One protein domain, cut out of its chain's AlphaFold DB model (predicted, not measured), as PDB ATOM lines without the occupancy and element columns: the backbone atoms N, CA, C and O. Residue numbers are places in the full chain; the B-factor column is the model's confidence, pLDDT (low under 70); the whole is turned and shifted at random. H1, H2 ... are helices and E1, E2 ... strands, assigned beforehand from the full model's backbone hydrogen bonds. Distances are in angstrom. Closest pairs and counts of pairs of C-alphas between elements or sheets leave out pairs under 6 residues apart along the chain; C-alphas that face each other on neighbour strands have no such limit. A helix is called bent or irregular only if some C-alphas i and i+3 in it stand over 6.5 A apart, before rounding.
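This is residues 604 to 647, 680 to 745 and 755 to 765 of the 815 residues of an uncharacterized protein of Plasmodium yoelii 17X (UniProt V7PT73). A short ribbon of two parallel strands, E1 and E2, lies between two helices: the long H1 runs back beside it on one side, with its last residues, 640 to 647, sticking out, and H3 crosses it on the other side near the strands' ends. H2 makes an L with H3, off to the side of the ribbon. The printed part has 121 residues with three named helices and two named strands, in the order E1, H1, E2, H2, H3, and its class is mostly helix; the sheet has the order E1, E2. The whole is loose, with a radius of gyration of the C-alphas of 17.0 A, and only just elongated, with spans of 56 by 37 by 30 A.

The printed part begins with E1, residues 604 to 609. Its neighbour is E2, residues 682 to 687; the two are parallel, with 23 degrees between their directions. C-alphas 604 and 682 face each other at 4.8 A, and C-alphas 609 and 687 at 4.6 A. N 606 and O 683 are within hydrogen-bond range at 2.8 A, and so are N 685 and O 606 at 2.9 A. H1, residues 618 to 647, comes within 10 A of the sheet with its residues 621 to 636, in 14 pairs of C-alphas with E2 and 6 with E1. The closest C-alphas of H1 and E2 are those of Glu 632 and Ile 682, 7.1 A apart; those of H1 and E1 are Leu 624 and Met 608, 7.7 A apart. H3, residues 718 to 734, comes within 10 A of the sheet with its residues 719 to 728. Its closest C-alphas to E2 are those of Phe 727 and Ile 687, at 6.9 A, and to E1 those of Leu 723 and Ile 609, at 7.8 A. H2, residues 698 to 714, is close to H3 but not clearly touching it, the closest C-alphas being those of Leu 712 and Leu 718, 6.7 A apart. Their lines are about perpendicular, at 79 degrees. H1 is apart from H2 and from H3, and H2 is apart from E1. Of the O i to N i+4 pairs, 24 of 26 are within hydrogen-bond range in H1, 11 of 13 in H2 and 8 of 13 in H3.

E1 starts at C-alpha 604, (276.969, 123.280, 398.682), and is 16.0 A long; E2 is 16.3 A long. H1, the longest helix, measures 44.4 A from C-alpha 618 to C-alpha 647 at (284.423, 114.965, 378.142). H2 measures 25.8 A and is irregular, with C-alphas 699 and 702 being 7.6 A apart. H3 measures 22.8 A and ends at C-alpha 734, (262.177, 133.383, 414.163). It has a kink of 27 degrees near residue 725 and is only just irregular, with C-alphas 721 and 724 being 6.52 A apart.

The C-alphas farthest apart are those of Lys 647 and Asn 696, at 57.1 A. Residues 640 to 647 of H1 stand free, as do residues 732 to 740, of which 732 to 734 belong to H3; the body without them spans 42 by 30 by 28 A. Residues 648 to 679 are not printed, with 17.2 A between C-alphas 647 and 680, and neither are residues 746 to 754, with 15.6 A between C-alphas 745 and 755. The link from H1 to E2 runs across the first cut. Of the links that are printed whole, H2 to H3 is tight, E1 to H1 and E2 to H2 are short, and none is long. The mean pLDDT of the printed part is 71.5; 39 residues are under 70, among them 615 to 621, 734 to 745 and 755 to 764.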
ATOM      1  N   ARG A 604     275.894 122.872 397.766       73.62
ATOM      2  CA  ARG A 604     276.969 123.280 398.682       73.62
ATOM      3  C   ARG A 604     276.571 124.521 399.470       73.62
ATOM      4  O   ARG A 604     276.473 125.614 398.914       73.62
ATOM      5  N   LEU A 605     276.385 124.361 400.779       80.50
ATOM      6  CA  LEU A 605     276.123 125.463 401.702       80.50
ATOM      7  C   LEU A 605     277.433 126.111 402.179       80.50
ATOM      8  O   LEU A 605     278.323 125.435 402.692       80.50
ATOM      9  N   VAL A 606     277.525 127.434 402.051       82.56
ATOM     10  CA  VAL A 606     278.661 128.264 402.466       82.56
ATOM     11  C   VAL A 606     278.208 129.263 403.527       82.56
ATOM     12  O   VAL A 606     277.264 130.029 403.321       82.56
ATOM     13  N   TYR A 607     278.914 129.302 404.656       82.19
ATOM     14  CA  TYR A 607     278.739 130.334 405.677       82.19
ATOM     15  C   TYR A 607     279.748 131.466 405.450       82.19
ATOM     16  O   TYR A 607     280.958 131.245 405.462       82.19
ATOM     17  N   MET A 608     279.256 132.687 405.237       81.56
ATOM     18  CA  MET A 608     280.063 133.898 405.079       81.56
ATOM     19  C   MET A 608     280.001 134.720 406.365       81.56
ATOM     20  O   MET A 608     279.029 135.432 406.616       81.56
ATOM     21  N   ILE A 609     281.035 134.591 407.193       84.19
ATOM     22  CA  ILE A 609     281.113 135.214 408.517       84.19
ATOM     23  C   ILE A 609     281.816 136.574 408.411       84.19
ATOM     24  O   ILE A 609     282.926 136.660 407.888       84.19
ATOM     25  N   TYR A 610     281.180 137.633 408.911       83.94
ATOM     26  CA  TYR A 610     281.712 138.997 408.880       83.94
ATOM     27  C   TYR A 610     282.191 139.448 410.264       83.94
ATOM     28  O   TYR A 610     281.392 139.800 411.130       83.94
ATOM     29  N   LEU A 611     283.509 139.443 410.468       85.44
ATOM     30  CA  LEU A 611     284.152 139.842 411.720       85.44
ATOM     31  C   LEU A 611     284.628 141.298 411.616       85.44
ATOM     32  O   LEU A 611     285.599 141.586 410.919       85.44
ATOM     33  N   ASP A 612     283.958 142.212 412.319       82.50
ATOM     34  CA  ASP A 612     284.347 143.624 412.407       82.50
ATOM     35  C   ASP A 612     284.269 144.129 413.857       82.50
ATOM     36  O   ASP A 612     283.289 143.913 414.572       82.50
ATOM     37  N   SER A 613     285.319 144.827 414.280       81.69
ATOM     38  CA  SER A 613     285.411 145.531 415.566       81.69
ATOM     39  C   SER A 613     284.531 146.786 415.640       81.69
ATOM     40  O   SER A 613     284.227 147.263 416.732       81.69
ATOM     41  N   LEU A 614     284.104 147.324 414.495       80.12
ATOM     42  CA  LEU A 614     283.107 148.387 414.398       80.12
ATOM     43  C   LEU A 614     281.681 147.812 414.351       80.12
ATOM     44  O   LEU A 614     281.448 146.599 414.322       80.12
ATOM     45  N   PHE A 615     280.694 148.705 414.354       66.81
ATOM     46  CA  PHE A 615     279.327 148.353 413.981       66.81
ATOM     47  C   PHE A 615     279.230 148.219 412.452       66.81
ATOM     48  O   PHE A 615     279.797 149.055 411.742       66.81
ATOM     49  N   PRO A 616     278.530 147.192 411.928       61.94
ATOM     50  CA  PRO A 616     278.501 146.908 410.499       61.94
ATOM     51  C   PRO A 616     277.895 148.083 409.723       61.94
ATOM     52  O   PRO A 616     276.727 148.436 409.884       61.94
ATOM     53  N   SER A 617     278.709 148.697 408.867       59.03
ATOM     54  CA  SER A 617     278.252 149.752 407.962       59.03
ATOM     55  C   SER A 617     277.623 149.159 406.700       59.03
ATOM     56  O   SER A 617     277.971 148.056 406.281       59.03
ATOM     57  N   THR A 618     276.780 149.931 406.007       57.06
ATOM     58  CA  THR A 618     276.191 149.540 404.709       57.06
ATOM     59  C   THR A 618     277.233 149.147 403.653       57.06
ATOM     60  O   THR A 618     276.923 148.399 402.729       57.06
ATOM     61  N   LYS A 619     278.489 149.591 403.802       59.88
ATOM     62  CA  LYS A 619     279.606 149.199 402.933       59.88
ATOM     63  C   LYS A 619     279.984 147.721 403.099       59.88
ATOM     64  O   LYS A 619     280.357 147.104 402.103       59.88
ATOM     65  N   GLY A 620     279.858 147.150 404.303       62.25
ATOM     66  CA  GLY A 620     280.188 145.748 404.595       62.25
ATOM     67  C   GLY A 620     279.394 144.776 403.722       62.25
ATOM     68  O   GLY A 620     279.978 143.931 403.044       62.25
ATOM     69  N   ASN A 621     278.081 144.991 403.619       66.38
ATOM     70  CA  ASN A 621     277.186 144.220 402.754       66.38
ATOM     71  C   ASN A 621     277.662 144.243 401.287       66.38
ATOM     72  O   ASN A 621     277.764 143.196 400.655       66.38
ATOM     73  N   THR A 622     278.069 145.411 400.768       74.88
ATOM     74  CA  THR A 622     278.560 145.532 399.376       74.88
ATOM     75  C   THR A 622     279.897 144.823 399.120       74.88
ATOM     76  O   THR A 622     280.240 144.554 397.968       74.88
ATOM     77  N   ILE A 623     280.677 144.525 400.168       77.44
ATOM     78  CA  ILE A 623     281.897 143.706 400.082       77.44
ATOM     79  C   ILE A 623     281.512 142.223 400.067       77.44
ATOM     80  O   ILE A 623     281.990 141.476 399.216       77.44
ATOM     81  N   LEU A 624     280.597 141.812 400.946       76.81
ATOM     82  CA  LEU A 624     280.090 140.440 401.026       76.81
ATOM     83  C   LEU A 624     279.360 140.007 399.742       76.81
ATOM     84  O   LEU A 624     279.584 138.897 399.270       76.81
ATOM     85  N   GLU A 625     278.589 140.892 399.104       76.69
ATOM     86  CA  GLU A 625     277.986 140.640 397.783       76.69
ATOM     87  C   GLU A 625     279.028 140.428 396.672       76.69
ATOM     88  O   GLU A 625     278.845 139.579 395.798       76.69
ATOM     89  N   LYS A 626     280.135 141.184 396.692       82.19
ATOM     90  CA  LYS A 626     281.237 141.015 395.728       82.19
ATOM     91  C   LYS A 626     281.985 139.708 395.963       82.19
ATOM     92  O   LYS A 626     282.308 139.018 395.000       82.19
ATOM     93  N   LEU A 627     282.221 139.353 397.227       84.12
ATOM     94  CA  LEU A 627     282.836 138.082 397.608       84.12
ATOM     95  C   LEU A 627     281.943 136.889 397.238       84.12
ATOM     96  O   LEU A 627     282.460 135.927 396.681       84.12
ATOM     97  N   LYS A 628     280.618 136.979 397.436       86.12
ATOM     98  CA  LYS A 628     279.651 135.976 396.958       86.12
ATOM     99  C   LYS A 628     279.808 135.750 395.448       86.12
ATOM    100  O   LYS A 628     280.145 134.641 395.043       86.12
ATOM    101  N   LYS A 629     279.705 136.812 394.638       82.62
ATOM    102  CA  LYS A 629     279.856 136.743 393.168       82.62
ATOM    103  C   LYS A 629     281.212 136.189 392.723       82.62
ATOM    104  O   LYS A 629     281.297 135.469 391.731       82.62
ATOM    105  N   TYR A 630     282.280 136.499 393.460       85.94
ATOM    106  CA  TYR A 630     283.613 135.956 393.203       85.94
ATOM    107  C   TYR A 630     283.696 134.449 393.501       85.94
ATOM    108  O   TYR A 630     284.240 133.702 392.687       85.94
ATOM    109  N   ILE A 631     283.120 133.985 394.615       84.44
ATOM    110  CA  ILE A 631     283.079 132.560 394.985       84.44
ATOM    111  C   ILE A 631     282.188 131.769 394.015       84.44
ATOM    112  O   ILE A 631     282.599 130.700 393.567       84.44
ATOM    113  N   GLU A 632     281.026 132.305 393.627       83.75
ATOM    114  CA  GLU A 632     280.154 131.739 392.582       83.75
ATOM    115  C   GLU A 632     280.923 131.559 391.265       83.75
ATOM    116  O   GLU A 632     280.972 130.461 390.706       83.75
ATOM    117  N   HIS A 633     281.615 132.606 390.802       82.00
ATOM    118  CA  HIS A 633     282.439 132.542 389.597       82.00
ATOM    119  C   HIS A 633     283.577 131.508 389.702       82.00
ATOM    120  O   HIS A 633     283.778 130.732 388.766       82.00
ATOM    121  N   LEU A 634     284.304 131.446 390.827       85.19
ATOM    122  CA  LEU A 634     285.334 130.420 391.050       85.19
ATOM    123  C   LEU A 634     284.745 129.001 391.005       85.19
ATOM    124  O   LEU A 634     285.305 128.125 390.340       85.19
ATOM    125  N   PHE A 635     283.608 128.789 391.670       83.62
ATOM    126  CA  PHE A 635     282.929 127.500 391.746       83.62
ATOM    127  C   PHE A 635     282.476 127.014 390.363       83.62
ATOM    128  O   PHE A 635     282.841 125.910 389.949       83.62
ATOM    129  N   HIS A 636     281.782 127.861 389.597       80.69
ATOM    130  CA  HIS A 636     281.375 127.532 388.229       80.69
ATOM    131  C   HIS A 636     282.579 127.323 387.297       80.69
ATOM    132  O   HIS A 636     282.595 126.361 386.527       80.69
ATOM    133  N   ARG A 637     283.624 128.159 387.389       77.88
ATOM    134  CA  ARG A 637     284.857 128.018 386.592       77.88
ATOM    135  C   ARG A 637     285.526 126.663 386.822       77.88
ATOM    136  O   ARG A 637     285.945 126.011 385.863       77.88
ATOM    137  N   ASP A 638     285.646 126.237 388.074       79.12
ATOM    138  CA  ASP A 638     286.382 125.019 388.413       79.12
ATOM    139  C   ASP A 638     285.522 123.747 388.258       79.12
ATOM    140  O   ASP A 638     286.068 122.688 387.937       79.12
ATOM    141  N   TYR A 639     284.188 123.857 388.314       77.75
ATOM    142  CA  TYR A 639     283.266 122.834 387.799       77.75
ATOM    143  C   TYR A 639     283.408 122.652 386.276       77.75
ATOM    144  O   TYR A 639     283.687 121.549 385.808       77.75
ATOM    145  N   MET A 640     283.366 123.740 385.498       70.25
ATOM    146  CA  MET A 640     283.525 123.693 384.034       70.25
ATOM    147  C   MET A 640     284.886 123.120 383.593       70.25
ATOM    148  O   MET A 640     284.988 122.490 382.537       70.25
ATOM    149  N   LYS A 641     285.942 123.269 384.408       72.50
ATOM    150  CA  LYS A 641     287.229 122.576 384.197       72.50
ATOM    151  C   LYS A 641     287.144 121.063 384.434       72.50
ATOM    152  O   LYS A 641     287.787 120.318 383.694       72.50
ATOM    153  N   LYS A 642     286.381 120.596 385.432       69.56
ATOM    154  CA  LYS A 642     286.150 119.157 385.665       69.56
ATOM    155  C   LYS A 642     285.384 118.533 384.499       69.56
ATOM    156  O   LYS A 642     285.812 117.501 383.988       69.56
ATOM    157  N   ASP A 643     284.333 119.185 384.014       67.44
ATOM    158  CA  ASP A 643     283.520 118.655 382.911       67.44
ATOM    159  C   ASP A 643     284.271 118.614 381.580       67.44
ATOM    160  O   ASP A 643     284.191 117.619 380.858       67.44
ATOM    161  N   LYS A 644     285.089 119.632 381.275       65.12
ATOM    162  CA  LYS A 644     285.985 119.594 380.104       65.12
ATOM    163  C   LYS A 644     287.006 118.447 380.178       65.12
ATOM    164  O   LYS A 644     287.363 117.902 379.137       65.12
ATOM    165  N   ARG A 645     287.443 118.042 381.381       61.97
ATOM    166  CA  ARG A 645     288.297 116.854 381.581       61.97
ATOM    167  C   ARG A 645     287.513 115.548 381.406       61.97
ATOM    168  O   ARG A 645     287.966 114.696 380.652       61.97
ATOM    169  N   LYS A 646     286.319 115.421 382.005       61.22
ATOM    170  CA  LYS A 646     285.428 114.258 381.804       61.22
ATOM    171  C   LYS A 646     285.137 114.021 380.315       61.22
ATOM    172  O   LYS A 646     285.353 112.922 379.818       61.22
ATOM    173  N   LYS A 647     284.729 115.065 379.581       59.50
ATOM    174  CA  LYS A 647     284.423 114.965 378.142       59.50
ATOM    175  C   LYS A 647     285.646 114.572 377.301       59.50
ATOM    176  O   LYS A 647     285.514 113.721 376.432       59.50
ATOM    177  N   PRO A 680     275.478 122.867 389.325       63.25
ATOM    178  CA  PRO A 680     275.630 122.714 390.769       63.25
ATOM    179  C   PRO A 680     275.260 124.003 391.510       63.25
ATOM    180  O   PRO A 680     275.751 125.089 391.184       63.25
ATOM    181  N   LYS A 681     274.415 123.865 392.533       69.56
ATOM    182  CA  LYS A 681     273.865 124.971 393.321       69.56
ATOM    183  C   LYS A 681     274.768 125.264 394.522       69.56
ATOM    184  O   LYS A 681     275.159 124.361 395.262       69.56
ATOM    185  N   ILE A 682     275.098 126.537 394.722       80.25
ATOM    186  CA  ILE A 682     275.903 127.013 395.852       80.25
ATOM    187  C   ILE A 682     275.110 128.068 396.631       80.25
ATOM    188  O   ILE A 682     274.694 129.088 396.084       80.25
ATOM    189  N   PHE A 683     274.867 127.799 397.911       77.75
ATOM    190  CA  PHE A 683     274.019 128.617 398.780       77.75
ATOM    191  C   PHE A 683     274.861 129.359 399.813       77.75
ATOM    192  O   PHE A 683     275.839 128.818 400.322       77.75
ATOM    193  N   PHE A 684     274.464 130.582 400.164       78.94
ATOM    194  CA  PHE A 684     275.237 131.451 401.054       78.94
ATOM    195  C   PHE A 684     274.398 131.933 402.241       78.94
ATOM    196  O   PHE A 684     273.384 132.605 402.051       78.94
ATOM    197  N   LYS A 685     274.858 131.644 403.463       80.31
ATOM    198  CA  LYS A 685     274.332 132.205 404.718       80.31
ATOM    199  C   LYS A 685     275.309 133.255 405.253       80.31
ATOM    200  O   LYS A 685     276.463 132.932 405.525       80.31
ATOM    201  N   PHE A 686     274.861 134.498 405.419       78.75
ATOM    202  CA  PHE A 686     275.683 135.588 405.961       78.75
ATOM    203  C   PHE A 686     275.524 135.685 407.483       78.75
ATOM    204  O   PHE A 686     274.408 135.870 407.967       78.75
ATOM    205  N   ILE A 687     276.628 135.596 408.228       78.38
ATOM    206  CA  ILE A 687     276.646 135.665 409.697       78.38
ATOM    207  C   ILE A 687     277.312 136.971 410.143       78.38
ATOM    208  O   ILE A 687     278.467 137.234 409.810       78.38
ATOM    209  N   TYR A 688     276.593 137.747 410.956       78.00
ATOM    210  CA  TYR A 688     277.084 138.949 411.635       78.00
ATOM    211  C   TYR A 688     277.053 138.688 413.150       78.00
ATOM    212  O   TYR A 688     276.001 138.853 413.771       78.00
ATOM    213  N   PRO A 689     278.147 138.196 413.753       70.88
ATOM    214  CA  PRO A 689     278.139 137.754 415.140       70.88
ATOM    215  C   PRO A 689     278.186 138.931 416.119       70.88
ATOM    216  O   PRO A 689     278.904 139.910 415.919       70.88
ATOM    217  N   ASN A 690     277.442 138.795 417.216       67.38
ATOM    218  CA  ASN A 690     277.361 139.802 418.276       67.38
ATOM    219  C   ASN A 690     278.401 139.618 419.392       67.38
ATOM    220  O   ASN A 690     278.724 140.583 420.076       67.38
ATOM    221  N   ILE A 691     278.939 138.406 419.552       69.88
ATOM    222  CA  ILE A 691     279.915 138.036 420.592       69.88
ATOM    223  C   ILE A 691     281.301 138.680 420.397       69.88
ATOM    224  O   ILE A 691     282.158 138.619 421.275       69.88
ATOM    225  N   ILE A 692     281.555 139.302 419.242       78.62
ATOM    226  CA  ILE A 692     282.884 139.825 418.919       78.62
ATOM    227  C   ILE A 692     283.181 141.140 419.667       78.62
ATOM    228  O   ILE A 692     282.399 142.093 419.565       78.62
ATOM    229  N   PRO A 693     284.326 141.234 420.373       79.88
ATOM    230  CA  PRO A 693     284.809 142.468 420.987       79.88
ATOM    231  C   PRO A 693     284.757 143.670 420.032       79.88
ATOM    232  O   PRO A 693     285.285 143.621 418.919       79.88
ATOM    233  N   LYS A 694     284.155 144.776 420.482       81.81
ATOM    234  CA  LYS A 694     284.105 146.041 419.732       81.81
ATOM    235  C   LYS A 694     285.236 146.985 420.142       81.81
ATOM    236  O   LYS A 694     285.754 146.892 421.258       81.81
ATOM    237  N   GLN A 695     285.642 147.865 419.227       78.06
ATOM    238  CA  GLN A 695     286.720 148.832 419.457       78.06
ATOM    239  C   GLN A 695     286.206 150.188 419.944       78.06
ATOM    240  O   GLN A 695     285.272 150.747 419.371       78.06
ATOM    241  N   ASN A 696     286.874 150.754 420.954       73.25
ATOM    242  CA  ASN A 696     286.608 152.121 421.422       73.25
ATOM    243  C   ASN A 696     287.407 153.180 420.639       73.25
ATOM    244  O   ASN A 696     287.072 154.361 420.661       73.25
ATOM    245  N   ASN A 697     288.476 152.766 419.956       74.25
ATOM    246  CA  ASN A 697     289.381 153.614 419.186       74.25
ATOM    247  C   ASN A 697     289.357 153.173 417.720       74.25
ATOM    248  O   ASN A 697     289.618 152.013 417.421       74.25
ATOM    249  N   THR A 698     289.077 154.090 416.794       71.06
ATOM    250  CA  THR A 698     288.917 153.774 415.365       71.06
ATOM    251  C   THR A 698     290.185 153.232 414.700       71.06
ATOM    252  O   THR A 698     290.078 152.504 413.713       71.06
ATOM    253  N   TYR A 699     291.365 153.542 415.248       77.06
ATOM    254  CA  TYR A 699     292.672 153.121 414.726       77.06
ATOM    255  C   TYR A 699     293.132 151.727 415.201       77.06
ATOM    256  O   TYR A 699     294.221 151.285 414.826       77.06
ATOM    257  N   ASP A 700     292.342 151.018 416.017       80.81
ATOM    258  CA  ASP A 700     292.699 149.684 416.523       80.81
ATOM    259  C   ASP A 700     292.203 148.525 415.629       80.81
ATOM    260  O   ASP A 700     292.544 147.368 415.878       80.81
ATOM    261  N   CYS A 701     291.479 148.789 414.536       83.44
ATOM    262  CA  CYS A 701     290.757 147.741 413.800       83.44
ATOM    263  C   CYS A 701     291.679 146.643 413.249       83.44
ATOM    264  O   CYS A 701     291.333 145.464 413.294       83.44
ATOM    265  N   GLY A 702     292.892 147.004 412.821       84.69
ATOM    266  CA  GLY A 702     293.909 146.049 412.378       84.69
ATOM    267  C   GLY A 702     294.379 145.087 413.476       84.69
ATOM    268  O   GLY A 702     294.592 143.911 413.191       84.69
ATOM    269  N   ILE A 703     294.492 145.536 414.735       84.81
ATOM    270  CA  ILE A 703     294.867 144.637 415.840       84.81
ATOM    271  C   ILE A 703     293.687 143.773 416.303       84.81
ATOM    272  O   ILE A 703     293.896 142.609 416.638       84.81
ATOM    273  N   TYR A 704     292.449 144.276 416.224       86.62
ATOM    274  CA  TYR A 704     291.261 143.436 416.414       86.62
ATOM    275  C   TYR A 704     291.168 142.334 415.347       86.62
ATOM    276  O   TYR A 704     290.970 141.182 415.709       86.62
ATOM    277  N   ILE A 705     291.393 142.640 414.060       88.06
ATOM    278  CA  ILE A 705     291.410 141.636 412.974       88.06
ATOM    279  C   ILE A 705     292.458 140.547 413.243       88.06
ATOM    280  O   ILE A 705     292.140 139.359 413.180       88.06
ATOM    281  N   ILE A 706     293.688 140.937 413.595       86.19
ATOM    282  CA  ILE A 706     294.765 139.988 413.923       86.19
ATOM    283  C   ILE A 706     294.380 139.112 415.124       86.19
ATOM    284  O   ILE A 706     294.618 137.904 415.094       86.19
ATOM    285  N   TYR A 707     293.755 139.681 416.160       84.50
ATOM    286  CA  TYR A 707     293.373 138.913 417.345       84.50
ATOM    287  C   TYR A 707     292.133 138.029 417.112       84.50
ATOM    288  O   TYR A 707     292.106 136.912 417.617       84.50
ATOM    289  N   PHE A 708     291.159 138.445 416.291       86.38
ATOM    290  CA  PHE A 708     290.053 137.578 415.855       86.38
ATOM    291  C   PHE A 708     290.578 136.347 415.104       86.38
ATOM    292  O   PHE A 708     290.181 135.228 415.419       86.38
ATOM    293  N   ILE A 709     291.498 136.542 414.149       86.81
ATOM    294  CA  ILE A 709     292.113 135.435 413.399       86.81
ATOM    295  C   ILE A 709     292.883 134.520 414.358       86.81
ATOM    296  O   ILE A 709     292.655 133.315 414.348       86.81
ATOM    297  N   LEU A 710     293.727 135.077 415.235       84.44
ATOM    298  CA  LEU A 710     294.466 134.292 416.228       84.44
ATOM    299  C   LEU A 710     293.534 133.472 417.135       84.44
ATOM    300  O   LEU A 710     293.777 132.291 417.358       84.44
ATOM    301  N   HIS A 711     292.469 134.087 417.654       82.88
ATOM    302  CA  HIS A 711     291.536 133.438 418.572       82.88
ATOM    303  C   HIS A 711     290.778 132.282 417.900       82.88
ATOM    304  O   HIS A 711     290.610 131.237 418.523       82.88
ATOM    305  N   LEU A 712     290.406 132.425 416.623       84.50
ATOM    306  CA  LEU A 712     289.777 131.359 415.832       84.50
ATOM    307  C   LEU A 712     290.765 130.278 415.367       84.50
ATOM    308  O   LEU A 712     290.381 129.117 415.271       84.50
ATOM    309  N   CYS A 713     292.030 130.618 415.110       83.19
ATOM    310  CA  CYS A 713     293.067 129.624 414.817       83.19
ATOM    311  C   CYS A 713     293.425 128.773 416.048       83.19
ATOM    312  O   CYS A 713     293.731 127.596 415.892       83.19
ATOM    313  N   LEU A 714     293.367 129.349 417.255       78.81
ATOM    314  CA  LEU A 714     293.554 128.615 418.513       78.81
ATOM    315  C   LEU A 714     292.301 127.812 418.908       78.81
ATOM    316  O   LEU A 714     292.421 126.686 419.378       78.81
ATOM    317  N   ASN A 715     291.105 128.369 418.692       79.50
ATOM    318  CA  ASN A 715     289.832 127.801 419.141       79.50
ATOM    319  C   ASN A 715     288.869 127.591 417.958       79.50
ATOM    320  O   ASN A 715     287.803 128.204 417.881       79.50
ATOM    321  N   ILE A 716     289.237 126.722 417.012       81.44
ATOM    322  CA  ILE A 716     288.472 126.519 415.763       81.44
ATOM    323  C   ILE A 716     287.015 126.067 415.995       81.44
ATOM    324  O   ILE A 716     286.137 126.369 415.189       81.44
ATOM    325  N   HIS A 717     286.736 125.417 417.130       79.56
ATOM    326  CA  HIS A 717     285.391 125.007 417.541       79.56
ATOM    327  C   HIS A 717     284.422 126.191 417.728       79.56
ATOM    328  O   HIS A 717     283.226 126.027 417.487       79.56
ATOM    329  N   LEU A 718     284.919 127.397 418.048       80.44
ATOM    330  CA  LEU A 718     284.091 128.604 418.203       80.44
ATOM    331  C   LEU A 718     283.381 129.009 416.904       80.44
ATOM    332  O   LEU A 718     282.333 129.653 416.939       80.44
ATOM    333  N   ILE A 719     283.896 128.587 415.742       80.25
ATOM    334  CA  ILE A 719     283.208 128.782 414.459       80.25
ATOM    335  C   ILE A 719     281.851 128.061 414.459       80.25
ATOM    336  O   ILE A 719     280.866 128.589 413.940       80.25
ATOM    337  N   GLU A 720     281.772 126.886 415.080       79.88
ATOM    338  CA  GLU A 720     280.529 126.129 415.203       79.88
ATOM    339  C   GLU A 720     279.711 126.584 416.422       79.88
ATOM    340  O   GLU A 720     278.540 126.934 416.258       79.88
ATOM    341  N   THR A 721     280.313 126.673 417.616       79.06
ATOM    342  CA  THR A 721     279.584 126.962 418.870       79.06
ATOM    343  C   THR A 721     279.065 128.395 418.984       79.06
ATOM    344  O   THR A 721     277.952 128.587 419.477       79.06
ATOM    345  N   ASP A 722     279.818 129.388 418.504       78.69
ATOM    346  CA  ASP A 722     279.552 130.807 418.793       78.69
ATOM    347  C   ASP A 722     279.009 131.568 417.578       78.69
ATOM    348  O   ASP A 722     278.352 132.603 417.724       78.69
ATOM    349  N   LEU A 723     279.296 131.074 416.370       81.25
ATOM    350  CA  LEU A 723     278.973 131.758 415.116       81.25
ATOM    351  C   LEU A 723     277.842 131.039 414.370       81.25
ATOM    352  O   LEU A 723     276.803 131.647 414.112       81.25
ATOM    353  N   ILE A 724     278.011 129.753 414.046       81.88
ATOM    354  CA  ILE A 724     277.048 128.997 413.224       81.88
ATOM    355  C   ILE A 724     275.840 128.509 414.036       81.88
ATOM    356  O   ILE A 724     274.701 128.700 413.600       81.88
ATOM    357  N   ASN A 725     276.040 127.918 415.216       82.00
ATOM    358  CA  ASN A 725     274.934 127.356 416.002       82.00
ATOM    359  C   ASN A 725     273.973 128.420 416.567       82.00
ATOM    360  O   ASN A 725     272.760 128.228 416.436       82.00
ATOM    361  N   PRO A 726     274.427 129.577 417.095       78.31
ATOM    362  CA  PRO A 726     273.524 130.639 417.539       78.31
ATOM    363  C   PRO A 726     272.770 131.284 416.371       78.31
ATOM    364  O   PRO A 726     271.595 131.621 416.516       78.31
ATOM    365  N   PHE A 727     273.407 131.388 415.196       77.62
ATOM    366  CA  PHE A 727     272.752 131.819 413.960       77.62
ATOM    367  C   PHE A 727     271.637 130.847 413.548       77.62
ATOM    368  O   PHE A 727     270.499 131.269 413.353       77.62
ATOM    369  N   ASN A 728     271.933 129.545 413.450       78.50
ATOM    370  CA  ASN A 728     270.946 128.541 413.042       78.50
ATOM    371  C   ASN A 728     269.784 128.451 414.047       78.50
ATOM    372  O   ASN A 728     268.630 128.448 413.624       78.50
ATOM    373  N   LYS A 729     270.069 128.488 415.358       78.00
ATOM    374  CA  LYS A 729     269.040 128.523 416.410       78.00
ATOM    375  C   LYS A 729     268.148 129.764 416.296       78.00
ATOM    376  O   LYS A 729     266.934 129.637 416.396       78.00
ATOM    377  N   TYR A 730     268.721 130.946 416.048       73.81
ATOM    378  CA  TYR A 730     267.943 132.171 415.817       73.81
ATOM    379  C   TYR A 730     267.064 132.076 414.562       73.81
ATOM    380  O   TYR A 730     265.923 132.533 414.587       73.81
ATOM    381  N   VAL A 731     267.563 131.488 413.467       73.19
ATOM    382  CA  VAL A 731     266.753 131.288 412.253       73.19
ATOM    383  C   VAL A 731     265.563 130.379 412.564       73.19
ATOM    384  O   VAL A 731     264.434 130.779 412.302       73.19
ATOM    385  N   GLN A 732     265.792 129.239 413.222       70.81
ATOM    386  CA  GLN A 732     264.732 128.305 413.626       70.81
ATOM    387  C   GLN A 732     263.683 128.946 414.551       70.81
ATOM    388  O   GLN A 732     262.491 128.714 414.371       70.81
ATOM    389  N   THR A 733     264.086 129.781 415.520       70.06
ATOM    390  CA  THR A 733     263.131 130.417 416.450       70.06
ATOM    391  C   THR A 733     262.351 131.591 415.859       70.06
ATOM    392  O   THR A 733     261.306 131.937 416.402       70.06
ATOM    393  N   ASN A 734     262.834 132.221 414.782       65.88
ATOM    394  CA  ASN A 734     262.177 133.383 414.163       65.88
ATOM    395  C   ASN A 734     261.493 133.063 412.822       65.88
ATOM    396  O   ASN A 734     260.649 133.840 412.380       65.88
ATOM    397  N   TYR A 735     261.854 131.949 412.177       63.28
ATOM    398  CA  TYR A 735     261.367 131.530 410.860       63.28
ATOM    399  C   TYR A 735     261.200 129.995 410.805       63.28
ATOM    400  O   TYR A 735     261.988 129.327 410.137       63.28
ATOM    401  N   PRO A 736     260.205 129.418 411.509       52.38
ATOM    402  CA  PRO A 736     260.044 127.962 411.628       52.38
ATOM    403  C   PRO A 736     259.525 127.262 410.355       52.38
ATOM    404  O   PRO A 736     259.615 126.041 410.254       52.38
ATOM    405  N   ASP A 737     258.983 128.000 409.379       47.06
ATOM    406  CA  ASP A 737     258.416 127.433 408.148       47.06
ATOM    407  C   ASP A 737     259.494 127.158 407.078       47.06
ATOM    408  O   ASP A 737     259.730 127.954 406.159       47.06
ATOM    409  N   ASP A 738     260.138 125.991 407.180       49.62
ATOM    410  CA  ASP A 738     261.226 125.501 406.311       49.62
ATOM    411  C   ASP A 738     260.783 125.144 404.864       49.62
ATOM    412  O   ASP A 738     260.964 124.023 404.383       49.62
ATOM    413  N   LYS A 739     260.201 126.101 404.121       38.81
ATOM    414  CA  LYS A 739     259.897 125.938 402.677       38.81
ATOM    415  C   LYS A 739     260.382 127.040 401.728       38.81
ATOM    416  O   LYS A 739     260.519 126.752 400.544       38.81
ATOM    417  N   TYR A 740     260.703 128.254 402.193       40.00
ATOM    418  CA  TYR A 740     261.117 129.357 401.298       40.00
ATOM    419  C   TYR A 740     262.222 130.268 401.872       40.00
ATOM    420  O   TYR A 740     262.034 131.473 402.002       40.00
ATOM    421  N   ASN A 741     263.408 129.718 402.176       37.81
ATOM    422  CA  ASN A 741     264.543 130.501 402.710       37.81
ATOM    423  C   ASN A 741     265.901 130.302 401.992       37.81
ATOM    424  O   ASN A 741     266.952 130.629 402.539       37.81
ATOM    425  N   PHE A 742     265.903 129.832 400.738       40.09
ATOM    426  CA  PHE A 742     267.141 129.611 399.965       40.09
ATOM    427  C   PHE A 742     267.612 130.798 399.099       40.09
ATOM    428  O   PHE A 742     268.762 130.803 398.666       40.09
ATOM    429  N   ASN A 743     266.778 131.823 398.867       33.84
ATOM    430  CA  ASN A 743     267.151 133.021 398.093       33.84
ATOM    431  C   ASN A 743     266.456 134.302 398.601       33.84
ATOM    432  O   ASN A 743     265.571 134.858 397.952       33.84
ATOM    433  N   LEU A 744     266.898 134.817 399.753       31.69
ATOM    434  CA  LEU A 744     266.509 136.148 400.239       31.69
ATOM    435  C   LEU A 744     267.229 137.258 399.446       31.69
ATOM    436  O   LEU A 744     268.288 137.756 399.837       31.69
ATOM    437  N   SER A 745     266.642 137.635 398.308       28.38
ATOM    438  CA  SER A 745     267.016 138.835 397.549       28.38
ATOM    439  C   SER A 745     266.519 140.100 398.271       28.38
ATOM    440  O   SER A 745     265.330 140.170 398.589       28.38
ATOM    441  N   ALA A 755     270.992 144.208 409.987       31.23
ATOM    442  CA  ALA A 755     271.443 144.913 411.189       31.23
ATOM    443  C   ALA A 755     270.764 144.413 412.482       31.23
ATOM    444  O   ALA A 755     270.874 145.070 413.518       31.23
ATOM    445  N   ARG A 756     270.040 143.281 412.448       40.00
ATOM    446  CA  ARG A 756     269.418 142.718 413.656       40.00
ATOM    447  C   ARG A 756     270.425 141.941 414.505       40.00
ATOM    448  O   ARG A 756     270.942 140.903 414.113       40.00
ATOM    449  N   THR A 757     270.660 142.484 415.691       39.88
ATOM    450  CA  THR A 757     271.519 141.964 416.752       39.88
ATOM    451  C   THR A 757     270.986 140.662 417.349       39.88
ATOM    452  O   THR A 757     269.907 140.657 417.941       39.88
ATOM    453  N   TYR A 758     271.776 139.588 417.279       44.88
ATOM    454  CA  TYR A 758     271.525 138.344 418.015       44.88
ATOM    455  C   TYR A 758     271.637 138.602 419.523       44.88
ATOM    456  O   TYR A 758     272.716 138.937 420.020       44.88
ATOM    457  N   LEU A 759     270.535 138.460 420.261       41.19
ATOM    458  CA  LEU A 759     270.532 138.649 421.710       41.19
ATOM    459  C   LEU A 759     271.005 137.362 422.405       41.19
ATOM    460  O   LEU A 759     270.202 136.519 422.791       41.19
ATOM    461  N   ASN A 760     272.323 137.206 422.519       46.06
ATOM    462  CA  ASN A 760     272.960 136.121 423.259       46.06
ATOM    463  C   ASN A 760     273.916 136.750 424.282       46.06
ATOM    464  O   ASN A 760     274.846 137.456 423.894       46.06
ATOM    465  N   ASN A 761     273.689 136.510 425.576       46.00
ATOM    466  CA  ASN A 761     274.405 137.166 426.684       46.00
ATOM    467  C   ASN A 761     275.800 136.558 426.947       46.00
ATOM    468  O   ASN A 761     276.201 136.374 428.094       46.00
ATOM    469  N   ALA A 762     276.524 136.202 425.887       54.00
ATOM    470  CA  ALA A 762     277.874 135.670 425.987       54.00
ATOM    471  C   ALA A 762     278.886 136.805 426.205       54.00
ATOM    472  O   ALA A 762     278.806 137.854 425.561       54.00
ATOM    473  N   SER A 763     279.849 136.591 427.104       59.91
ATOM    474  CA  SER A 763     280.977 137.504 427.287       59.91
ATOM    475  C   SER A 763     281.773 137.645 425.982       59.91
ATOM    476  O   SER A 763     281.927 136.663 425.255       59.91
ATOM    477  N   PRO A 764     282.294 138.842 425.663       68.88
ATOM    478  CA  PRO A 764     283.062 139.037 424.442       68.88
ATOM    479  C   PRO A 764     284.380 138.249 424.495       68.88
ATOM    480  O   PRO A 764     285.033 138.222 425.535       68.88
ATOM    481  N   TRP A 765     284.787 137.648 423.370       74.56
ATOM    482  CA  TRP A 765     285.925 136.706 423.258       74.56
ATOM    483  C   TRP A 765     287.256 137.129 423.914       74.56
ATOM    484  O   TRP A 765     288.082 136.277 424.240       74.56
TER     485      TRP A 765